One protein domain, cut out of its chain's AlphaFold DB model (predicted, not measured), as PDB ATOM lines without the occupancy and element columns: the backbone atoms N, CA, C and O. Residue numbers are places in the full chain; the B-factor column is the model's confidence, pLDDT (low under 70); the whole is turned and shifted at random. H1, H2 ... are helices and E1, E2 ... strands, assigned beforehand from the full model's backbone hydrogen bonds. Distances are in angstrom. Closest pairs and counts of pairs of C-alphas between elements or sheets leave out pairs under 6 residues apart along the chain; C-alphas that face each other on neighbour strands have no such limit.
ATOM      1  N   THR A   3      59.028  40.220 122.001       92.94
ATOM      2  CA  THR A   3      57.730  40.433 121.358       92.94
ATOM      3  C   THR A   3      57.881  40.266 119.849       92.94
ATOM      4  O   THR A   3      58.693  40.944 119.217       92.94
ATOM      5  N   GLU A   4      57.117  39.354 119.260       95.56
ATOM      6  CA  GLU A   4      57.073  39.130 117.816       95.56
ATOM      7  C   GLU A   4      55.710  39.578 117.273       95.56
ATOM      8  O   GLU A   4      54.672  39.366 117.906       95.56
ATOM      9  N   HIS A   5      55.718  40.184 116.087       94.31
ATOM     10  CA  HIS A   5      54.520  40.606 115.369       94.31
ATOM     11  C   HIS A   5      54.265  39.639 114.217       94.31
ATOM     12  O   HIS A   5      55.110  39.496 113.335       94.31
ATOM     13  N   LEU A   6      53.106  38.985 114.213       93.62
ATOM     14  CA  LEU A   6      52.753  37.992 113.199       93.62
ATOM     15  C   LEU A   6      51.480  38.412 112.467       93.62
ATOM     16  O   LEU A   6      50.566  38.979 113.069       93.62
ATOM     17  N   ILE A   7      51.415  38.105 111.174       91.12
ATOM     18  CA  ILE A   7      50.220  38.287 110.349       91.12
ATOM     19  C   ILE A   7      49.515  36.936 110.238       91.12
ATOM     20  O   ILE A   7      50.138  35.918 109.937       91.12
ATOM     21  N   VAL A   8      48.209  36.924 110.494       88.75
ATOM     22  CA  VAL A   8      47.347  35.768 110.256       88.75
ATOM     23  C   VAL A   8      46.697  35.948 108.887       88.75
ATOM     24  O   VAL A   8      45.923  36.880 108.676       88.75
ATOM     25  N   GLU A   9      47.017  35.065 107.944       88.06
ATOM     26  CA  GLU A   9      46.538  35.136 106.558       88.06
ATOM     27  C   GLU A   9      46.141  33.759 106.006       88.06
ATOM     28  O   GLU A   9      46.598  32.709 106.476       88.06
ATOM     29  N   SER A  10      45.265  33.760 104.997       78.06
ATOM     30  CA  SER A  10      44.907  32.550 104.256       78.06
ATOM     31  C   SER A  10      45.880  32.311 103.106       78.06
ATOM     32  O   SER A  10      46.039  33.161 102.232       78.06
ATOM     33  N   PHE A  11      46.421  31.093 103.027       67.56
ATOM     34  CA  PHE A  11      47.279  30.653 101.920       67.56
ATOM     35  C   PHE A  11      46.591  30.706 100.543       67.56
ATOM     36  O   PHE A  11      47.278  30.740  99.527       67.56
ATOM     37  N   SER A  12      45.253  30.670 100.484       68.38
ATOM     38  CA  SER A  12      44.504  30.581  99.223       68.38
ATOM     39  C   SER A  12      44.093  31.926  98.621       68.38
ATOM     40  O   SER A  12      43.758  31.961  97.440       68.38
ATOM     41  N   SER A  13      44.096  33.017  99.394       61.03
ATOM     42  CA  SER A  13      43.588  34.320  98.933       61.03
ATOM     43  C   SER A  13      44.565  35.482  99.092       61.03
ATOM     44  O   SER A  13      44.303  36.537  98.521       61.03
ATOM     45  N   GLY A  14      45.655  35.335  99.860       55.12
ATOM     46  CA  GLY A  14      46.585  36.441 100.147       55.12
ATOM     47  C   GLY A  14      45.931  37.631 100.866       55.12
ATOM     48  O   GLY A  14      46.520  38.703 100.962       55.12
ATOM     49  N   ALA A  15      44.694  37.466 101.344       54.03
ATOM     50  CA  ALA A  15      44.007  38.470 102.129       54.03
ATOM     51  C   ALA A  15      44.495  38.363 103.576       54.03
ATOM     52  O   ALA A  15      44.258  37.352 104.247       54.03
ATOM     53  N   ASN A  16      45.175  39.412 104.039       64.25
ATOM     54  CA  ASN A  16      45.507  39.590 105.448       64.25
ATOM     55  C   ASN A  16      44.212  39.587 106.259       64.25
ATOM     56  O   ASN A  16      43.333  40.413 106.006       64.25
ATOM     57  N   ALA A  17      44.092  38.678 107.227       71.19
ATOM     58  CA  ALA A  17      42.926  38.649 108.095       71.19
ATOM     59  C   ALA A  17      43.093  39.613 109.277       71.19
ATOM     60  O   ALA A  17      42.189  40.397 109.549       71.19
ATOM     61  N   TYR A  18      44.230  39.545 109.984       90.25
ATOM     62  CA  TYR A  18      44.572  40.424 111.114       90.25
ATOM     63  C   TYR A  18      46.023  40.202 111.582       90.25
ATOM     64  O   TYR A  18      46.680  39.239 111.182       90.25
ATOM     65  N   GLN A  19      46.524  41.087 112.448       93.00
ATOM     66  CA  GLN A  19      47.861  41.007 113.048       93.00
ATOM     67  C   GLN A  19      47.766  40.658 114.543       93.00
ATOM     68  O   GLN A  19      46.803  41.035 115.208       93.00
ATOM     69  N   ILE A  20      48.761  39.945 115.078       94.69
ATOM     70  CA  ILE A  20      48.882  39.605 116.505       94.69
ATOM     71  C   ILE A  20      50.275  39.942 117.060       94.69
ATOM     72  O   ILE A  20      51.257  39.954 116.312       94.69
ATOM     73  N   THR A  21      50.372  40.156 118.374       95.50
ATOM     74  CA  THR A  21      51.625  40.139 119.147       95.50
ATOM     75  C   THR A  21      51.714  38.889 120.019       95.50
ATOM     76  O   THR A  21      50.707  38.395 120.534       95.50
ATOM     77  N   VAL A  22      52.925  38.353 120.175       96.12
ATOM     78  CA  VAL A  22      53.201  37.166 120.996       96.12
ATOM     79  C   VAL A  22      54.603  37.231 121.606       96.12
ATOM     80  O   VAL A  22      55.560  37.640 120.952       96.12
ATOM     81  N   GLU A  23      54.738  36.786 122.854       95.19
ATOM     82  CA  GLU A  23      56.020  36.733 123.561       95.19
ATOM     83  C   GLU A  23      56.788  35.436 123.265       95.19
ATOM     84  O   GLU A  23      56.375  34.329 123.626       95.19
ATOM     85  N   ARG A  24      57.952  35.571 122.629       96.69
ATOM     86  CA  ARG A  24      58.836  34.473 122.230       96.69
ATOM     87  C   ARG A  24      59.938  34.216 123.256       96.69
ATOM     88  O   ARG A  24      60.721  35.100 123.605       96.69
ATOM     89  N   ASP A  25      60.074  32.960 123.672       94.56
ATOM     90  CA  ASP A  25      61.230  32.478 124.433       94.56
ATOM     91  C   ASP A  25      62.355  32.068 123.468       94.56
ATOM     92  O   ASP A  25      62.306  31.005 122.844       94.56
ATOM     93  N   LEU A  26      63.380  32.916 123.344       93.06
ATOM     94  CA  LEU A  26      64.508  32.698 122.432       93.06
ATOM     95  C   LEU A  26      65.381  31.490 122.805       93.06
ATOM     96  O   LEU A  26      66.139  31.022 121.957       93.06
ATOM     97  N   THR A  27      65.270  30.960 124.027       94.56
ATOM     98  CA  THR A  27      66.005  29.752 124.438       94.56
ATOM     99  C   THR A  27      65.358  28.481 123.887       94.56
ATOM    100  O   THR A  27      66.055  27.548 123.497       94.56
ATOM    101  N   LYS A  28      64.022  28.465 123.785       93.56
ATOM    102  CA  LYS A  28      63.242  27.357 123.205       93.56
ATOM    103  C   LYS A  28      63.049  27.499 121.700       93.56
ATOM    104  O   LYS A  28      63.002  26.501 120.986       93.56
ATOM    105  N   PHE A  29      62.951  28.735 121.224       95.38
ATOM    106  CA  PHE A  29      62.701  29.073 119.831       95.38
ATOM    107  C   PHE A  29      63.735  30.100 119.349       95.38
ATOM    108  O   PHE A  29      63.405  31.278 119.211       95.38
ATOM    109  N   PRO A  30      64.990  29.708 119.078       94.19
ATOM    110  CA  PRO A  30      66.022  30.649 118.633       94.19
ATOM    111  C   PRO A  30      65.689  31.240 117.255       94.19
ATOM    112  O   PRO A  30      65.006  30.591 116.464       94.19
ATOM    113  N   ARG A  31      66.200  32.436 116.927       96.62
ATOM    114  CA  ARG A  31      66.027  33.105 115.612       96.62
ATOM    115  C   ARG A  31      66.856  32.445 114.498       96.62
ATOM    116  O   ARG A  31      67.694  33.060 113.855       96.62
ATOM    117  N   THR A  32      66.626  31.156 114.302       96.06
ATOM    118  CA  THR A  32      67.122  30.353 113.182       96.06
ATOM    119  C   THR A  32      65.930  29.913 112.341       96.06
ATOM    120  O   THR A  32      64.801  29.953 112.827       96.06
ATOM    121  N   ILE A  33      66.160  29.434 111.117       94.38
ATOM    122  CA  ILE A  33      65.084  28.931 110.241       94.38
ATOM    123  C   ILE A  33      64.224  27.889 110.981       94.38
ATOM    124  O   ILE A  33      63.027  28.091 111.156       94.38
ATOM    125  N   LYS A  34      64.854  26.849 111.545       93.12
ATOM    126  CA  LYS A  34      64.152  25.800 112.308       93.12
ATOM    127  C   LYS A  34      63.434  26.332 113.550       93.12
ATOM    128  O   LYS A  34      62.378  25.828 113.914       93.12
ATOM    129  N   GLY A  35      64.013  27.323 114.228       96.25
ATOM    130  CA  GLY A  35      63.402  27.917 115.416       96.25
ATOM    131  C   GLY A  35      62.213  28.825 115.092       96.25
ATOM    132  O   GLY A  35      61.252  28.829 115.855       96.25
ATOM    133  N   ASN A  36      62.237  29.531 113.955       94.69
ATOM    134  CA  ASN A  36      61.098  30.294 113.438       94.69
ATOM    135  C   ASN A  36      59.964  29.355 113.010       94.69
ATOM    136  O   ASN A  36      58.842  29.522 113.474       94.69
ATOM    137  N   GLU A  37      60.268  28.302 112.245       95.12
ATOM    138  CA  GLU A  37      59.281  27.287 111.846       95.12
ATOM    139  C   GLU A  37      58.623  26.617 113.064       95.12
ATOM    140  O   GLU A  37      57.404  26.443 113.116       95.12
ATOM    141  N   ALA A  38      59.418  26.258 114.079       95.00
ATOM    142  CA  ALA A  38      58.906  25.681 115.320       95.00
ATOM    143  C   ALA A  38      58.050  26.676 116.120       95.00
ATOM    144  O   ALA A  38      57.030  26.280 116.686       95.00
ATOM    145  N   PHE A  39      58.445  27.953 116.151       97.31
ATOM    146  CA  PHE A  39      57.705  29.021 116.820       97.31
ATOM    147  C   PHE A  39      56.355  29.265 116.152       97.31
ATOM    148  O   PHE A  39      55.325  29.169 116.812       97.31
ATOM    149  N   GLU A  40      56.337  29.482 114.839       95.88
ATOM    150  CA  GLU A  40      55.113  29.690 114.064       95.88
ATOM    151  C   GLU A  40      54.168  28.491 114.166       95.88
ATOM    152  O   GLU A  40      52.960  28.657 114.346       95.88
ATOM    153  N   LYS A  41      54.708  27.264 114.117       95.81
ATOM    154  CA  LYS A  41      53.924  26.041 114.322       95.81
ATOM    155  C   LYS A  41      53.300  25.994 115.717       95.81
ATOM    156  O   LYS A  41      52.142  25.594 115.849       95.81
ATOM    157  N   ALA A  42      54.044  26.393 116.745       95.06
ATOM    158  CA  ALA A  42      53.548  26.442 118.113       95.06
ATOM    159  C   ALA A  42      52.501  27.553 118.299       95.06
ATOM    160  O   ALA A  42      51.456  27.276 118.878       95.06
ATOM    161  N   VAL A  43      52.703  28.752 117.746       95.56
ATOM    162  CA  VAL A  43      51.716  29.849 117.760       95.56
ATOM    163  C   VAL A  43      50.425  29.434 117.048       95.56
ATOM    164  O   VAL A  43      49.351  29.487 117.641       95.56
ATOM    165  N   ARG A  44      50.520  28.894 115.825       93.50
ATOM    166  CA  ARG A  44      49.368  28.380 115.059       93.50
ATOM    167  C   ARG A  44      48.614  27.277 115.810       93.50
ATOM    168  O   ARG A  44      47.391  27.180 115.718       93.50
ATOM    169  N   GLY A  45      49.341  26.442 116.550       91.44
ATOM    170  CA  GLY A  45      48.788  25.371 117.377       91.44
ATOM    171  C   GLY A  45      48.160  25.826 118.698       91.44
ATOM    172  O   GLY A  45      47.666  24.965 119.422       91.44
ATOM    173  N   GLY A  46      48.181  27.125 119.023       92.75
ATOM    174  CA  GLY A  46      47.700  27.660 120.301       92.75
ATOM    175  C   GLY A  46      48.685  27.483 121.460       92.75
ATOM    176  O   GLY A  46      48.302  27.504 122.621       92.75
ATOM    177  N   GLY A  47      49.972  27.275 121.190       92.50
ATOM    178  CA  GLY A  47      51.003  27.082 122.215       92.50
ATOM    179  C   GLY A  47      51.310  28.327 123.056       92.50
ATOM    180  O   GLY A  47      51.968  28.204 124.091       92.50
ATOM    181  N   PHE A  48      50.813  29.496 122.642       95.25
ATOM    182  CA  PHE A  48      51.070  30.796 123.254       95.25
ATOM    183  C   PHE A  48      49.776  31.595 123.434       95.25
ATOM    184  O   PHE A  48      48.870  31.454 122.611       95.25
ATOM    185  N   PRO A  49      49.699  32.458 124.460       92.56
ATOM    186  CA  PRO A  49      48.759  33.568 124.434       92.56
ATOM    187  C   PRO A  49      49.177  34.563 123.339       92.56
ATOM    188  O   PRO A  49      50.368  34.826 123.166       92.56
ATOM    189  N   CYS A  50      48.208  35.090 122.597       94.19
ATOM    190  CA  CYS A  50      48.441  36.078 121.538       94.19
ATOM    191  C   CYS A  50      47.514  37.276 121.741       94.19
ATOM    192  O   CYS A  50      46.389  37.085 122.187       94.19
ATOM    193  N   THR A  51      47.933  38.477 121.357       89.50
ATOM    194  CA  THR A  51      47.084  39.677 121.439       89.50
ATOM    195  C   THR A  51      46.820  40.215 120.043       89.50
ATOM    196  O   THR A  51      47.763  40.468 119.303       89.50
ATOM    197  N   VAL A  52      45.559  40.391 119.654       91.44
ATOM    198  CA  VAL A  52      45.195  40.963 118.350       91.44
ATOM    199  C   VAL A  52      45.577  42.441 118.316       91.44
ATOM    200  O   VAL A  52      45.129  43.238 119.140       91.44
ATOM    201  N   VAL A  53      46.412  42.816 117.350       82.94
ATOM    202  CA  VAL A  53      46.827  44.202 117.123       82.94
ATOM    203  C   VAL A  53      45.626  44.999 116.622       82.94
ATOM    204  O   VAL A  53      44.907  44.564 115.725       82.94
ATOM    205  N   GLY A  54      45.403  46.166 117.220       81.94
ATOM    206  CA  GLY A  54      44.260  47.035 116.939       81.94
ATOM    207  C   GLY A  54      43.119  46.862 117.940       81.94
ATOM    208  O   GLY A  54      42.672  47.856 118.500       81.94
ATOM    209  N   THR A  55      42.681  45.629 118.219       79.19
ATOM    210  CA  THR A  55      41.564  45.382 119.159       79.19
ATOM    211  C   THR A  55      42.008  45.078 120.588       79.19
ATOM    212  O   THR A  55      41.205  45.186 121.507       79.19
ATOM    213  N   GLY A  56      43.262  44.667 120.793       79.81
ATOM    214  CA  GLY A  56      43.756  44.238 122.103       79.81
ATOM    215  C   GLY A  56      43.210  42.880 122.561       79.81
ATOM    216  O   GLY A  56      43.436  42.494 123.704       79.81
ATOM    217  N   CYS A  57      42.508  42.136 121.695       80.94
ATOM    218  CA  CYS A  57      41.915  40.848 122.060       80.94
ATOM    219  C   CYS A  57      42.973  39.837 122.483       80.94
ATOM    220  O   CYS A  57      43.824  39.481 121.666       80.94
ATOM    221  N   VAL A  58      42.880  39.298 123.697       86.94
ATOM    222  CA  VAL A  58      43.750  38.199 124.121       86.94
ATOM    223  C   VAL A  58      43.157  36.871 123.661       86.94
ATOM    224  O   VAL A  58      42.081  36.462 124.087       86.94
ATOM    225  N   ILE A  59      43.890  36.174 122.802       86.31
ATOM    226  CA  ILE A  59      43.655  34.790 122.404       86.31
ATOM    227  C   ILE A  59      44.366  33.900 123.429       86.31
ATOM    228  O   ILE A  59      45.600  33.896 123.465       86.31
ATOM    229  N   PRO A  60      43.638  33.151 124.278       86.25
ATOM    230  CA  PRO A  60      44.261  32.371 125.340       86.25
ATOM    231  C   PRO A  60      45.144  31.248 124.796       86.25
ATOM    232  O   PRO A  60      44.854  30.643 123.759       86.25
ATOM    233  N   LYS A  61      46.182  30.894 125.558       89.44
ATOM    234  CA  LYS A  61      46.961  29.675 125.316       89.44
ATOM    235  C   LYS A  61      46.026  28.457 125.302       89.44
ATOM    236  O   LYS A  61      45.208  28.283 126.197       89.44
ATOM    237  N   GLY A  62      46.188  27.597 124.306       86.38
ATOM    238  CA  GLY A  62      45.341  26.439 124.009       86.38
ATOM    239  C   GLY A  62      44.396  26.668 122.826       86.38
ATOM    240  O   GLY A  62      43.905  25.699 122.249       86.38
ATOM    241  N   THR A  63      44.190  27.921 122.416       85.38
ATOM    242  CA  THR A  63      43.286  28.282 121.318       85.38
ATOM    243  C   THR A  63      44.041  28.357 119.995       85.38
ATOM    244  O   THR A  63      45.021  29.088 119.867       85.38
ATOM    245  N   ARG A  64      43.596  27.603 118.983       90.62
ATOM    246  CA  ARG A  64      44.155  27.696 117.624       90.62
ATOM    247  C   ARG A  64      43.696  28.987 116.949       90.62
ATOM    248  O   ARG A  64      42.521  29.331 117.026       90.62
ATOM    249  N   LEU A  65      44.607  29.646 116.235       89.75
ATOM    250  CA  LEU A  65      44.291  30.852 115.467       89.75
ATOM    251  C   LEU A  65      43.344  30.529 114.301       89.75
ATOM    252  O   LEU A  65      43.589  29.600 113.528       89.75
ATOM    253  N   THR A  66      42.276  31.314 114.166       88.25
ATOM    254  CA  THR A  66      41.317  31.262 113.050       88.25
ATOM    255  C   THR A  66      41.563  32.401 112.069       88.25
ATOM    256  O   THR A  66      42.193  33.389 112.420       88.25
ATOM    257  N   LEU A  67      41.046  32.306 110.839       87.56
ATOM    258  CA  LEU A  67      41.121  33.400 109.853       87.56
ATOM    259  C   LEU A  67      40.139  34.546 110.129       87.56
ATOM    260  O   LEU A  67      40.152  35.545 109.429       87.56
ATOM    261  N   ILE A  68      39.273  34.400 111.126       82.50
ATOM    262  CA  ILE A  68      38.398  35.468 111.601       82.50
ATOM    263  C   ILE A  68      39.006  35.923 112.928       82.50
ATOM    264  O   ILE A  68      39.231  35.048 113.778       82.50
ATOM    265  N   PRO A  69      39.343  37.217 113.096       79.56
ATOM    266  CA  PRO A  69      39.825  37.706 114.376       79.56
ATOM    267  C   PRO A  69      38.741  37.444 115.423       79.56
ATOM    268  O   PRO A  69      37.563  37.673 115.136       79.56
ATOM    269  N   PRO A  70      39.098  36.937 116.612       76.62
ATOM    270  CA  PRO A  70      38.129  36.806 117.682       76.62
ATOM    271  C   PRO A  70      37.528  38.177 117.963       76.62
ATOM    272  O   PRO A  70      38.239  39.161 118.173       76.62
ATOM    273  N   ASP A  71      36.205  38.222 117.916       65.19
ATOM    274  CA  ASP A  71      35.458  39.418 118.222       65.19
ATOM    275  C   ASP A  71      35.292  39.510 119.741       65.19
ATOM    276  O   ASP A  71      34.445  38.837 120.335       65.19
ATOM    277  N   CYS A  72      36.116  40.336 120.382       61.72
ATOM    278  CA  CYS A  72      35.995  40.605 121.815       61.72
ATOM    279  C   CYS A  72      34.725  41.397 122.156       61.72
ATOM    280  O   CYS A  72      34.428  41.554 123.338       61.72
ATOM    281  N   SER A  73      33.946  41.861 121.166       49.66
ATOM    282  CA  SER A  73      32.589  42.367 121.411       49.66
ATOM    283  C   SER A  73      31.638  41.256 121.880       49.66
ATOM    284  O   SER A  73      30.633  41.530 122.528       49.66
ATOM    285  N   SER A  74      32.010  39.994 121.629       39.34
ATOM    286  CA  SER A  74      31.341  38.789 122.120       39.34
ATOM    287  C   SER A  74      32.088  38.117 123.274       39.34
ATOM    288  O   SER A  74      32.002  36.902 123.460       39.34
ATOM    289  N   ASN A  75      32.775  38.901 124.117       37.34
ATOM    290  CA  ASN A  75      32.870  38.493 125.517       37.34
ATOM    291  C   ASN A  75      31.420  38.177 125.927       37.34
ATOM    292  O   ASN A  75      30.578  39.053 125.699       37.34
TER     293      ASN A  75
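What this domain is: This is residues 3 to 75 of the 786 residues of a protein of Spirosoma aureum (UniProt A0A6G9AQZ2). Picture a long two-stranded hairpin, E1 and E2, with the short strand E3 added along E2 to make a small sheet, and one helix, H1, set beside the strands on one face. A long tail with no named element, residues 53 to 75, first pairs back briefly with E3 and ends far from the beginning of H1. The printed part has 73 residues, with one named helix and three named strands in the order E1, E2, H1, E3; the sheet runs E1, E2, E3, all antiparallel. The class is mixed, helices and strands, though only 31 of the 73 residues are in named elements. The whole is compact, with a radius of gyration of the C-alphas of 12.3 A and spans of 36 by 27 by 19 A.

How they stand to each other: Start at E1, residues 3 to 9, an edge strand, and compare it with E2, residues 16 to 24: they form an antiparallel hairpin with 153 degrees between their directions. Look at N 6 and O 20, 3.0 A apart, and N 20 and O 6, 2.9 A apart, both within hydrogen-bond range. H1, residues 33 to 44, is on the sheet at a height of 8.4 A over it, beside the strands and over none of them, but only just: 2 of its C-alphas fall on E1 and 2 on E2. The closest C-alphas of E2 and H1 are those of Arg 24 and Phe 39, 7.8 A apart. In H1 every O i to N i+4 pair is within hydrogen-bond range. E3, residues 50 to 52, is the other edge strand, antiparallel to E2 at 143 degrees, with N 21 and O 51 2.8 A apart, within hydrogen-bond range. Residues 50 to 51 of E3 also pair, antiparallel, with residues 58 to 59.

Where its parts are: Find C-alpha 3 at (57.730, 40.433, 121.358); from there E1 runs 19.3 A to residue 9. E2 goes 22.0 A from residue 16 to residue 24. Find C-alpha 33 at (65.084, 28.931, 110.241), where H1 begins its 16.4 A to residue 44. E3 covers 6.7 A from residue 50 and ends at C-alpha 52, (45.195, 40.963, 118.350).

The domain as a whole: The two C-alphas farthest apart are those of Thr 32 and Ser 74, at 37.8 A. The printed part has no cut. The link from H1 to E3 is tight, those from E1 to E2 and from E2 to H1 are short, and no link is long. The mean pLDDT of the printed part is 85.5; look for values under 70 at residues 11 to 16 and 71 to 75 of this model.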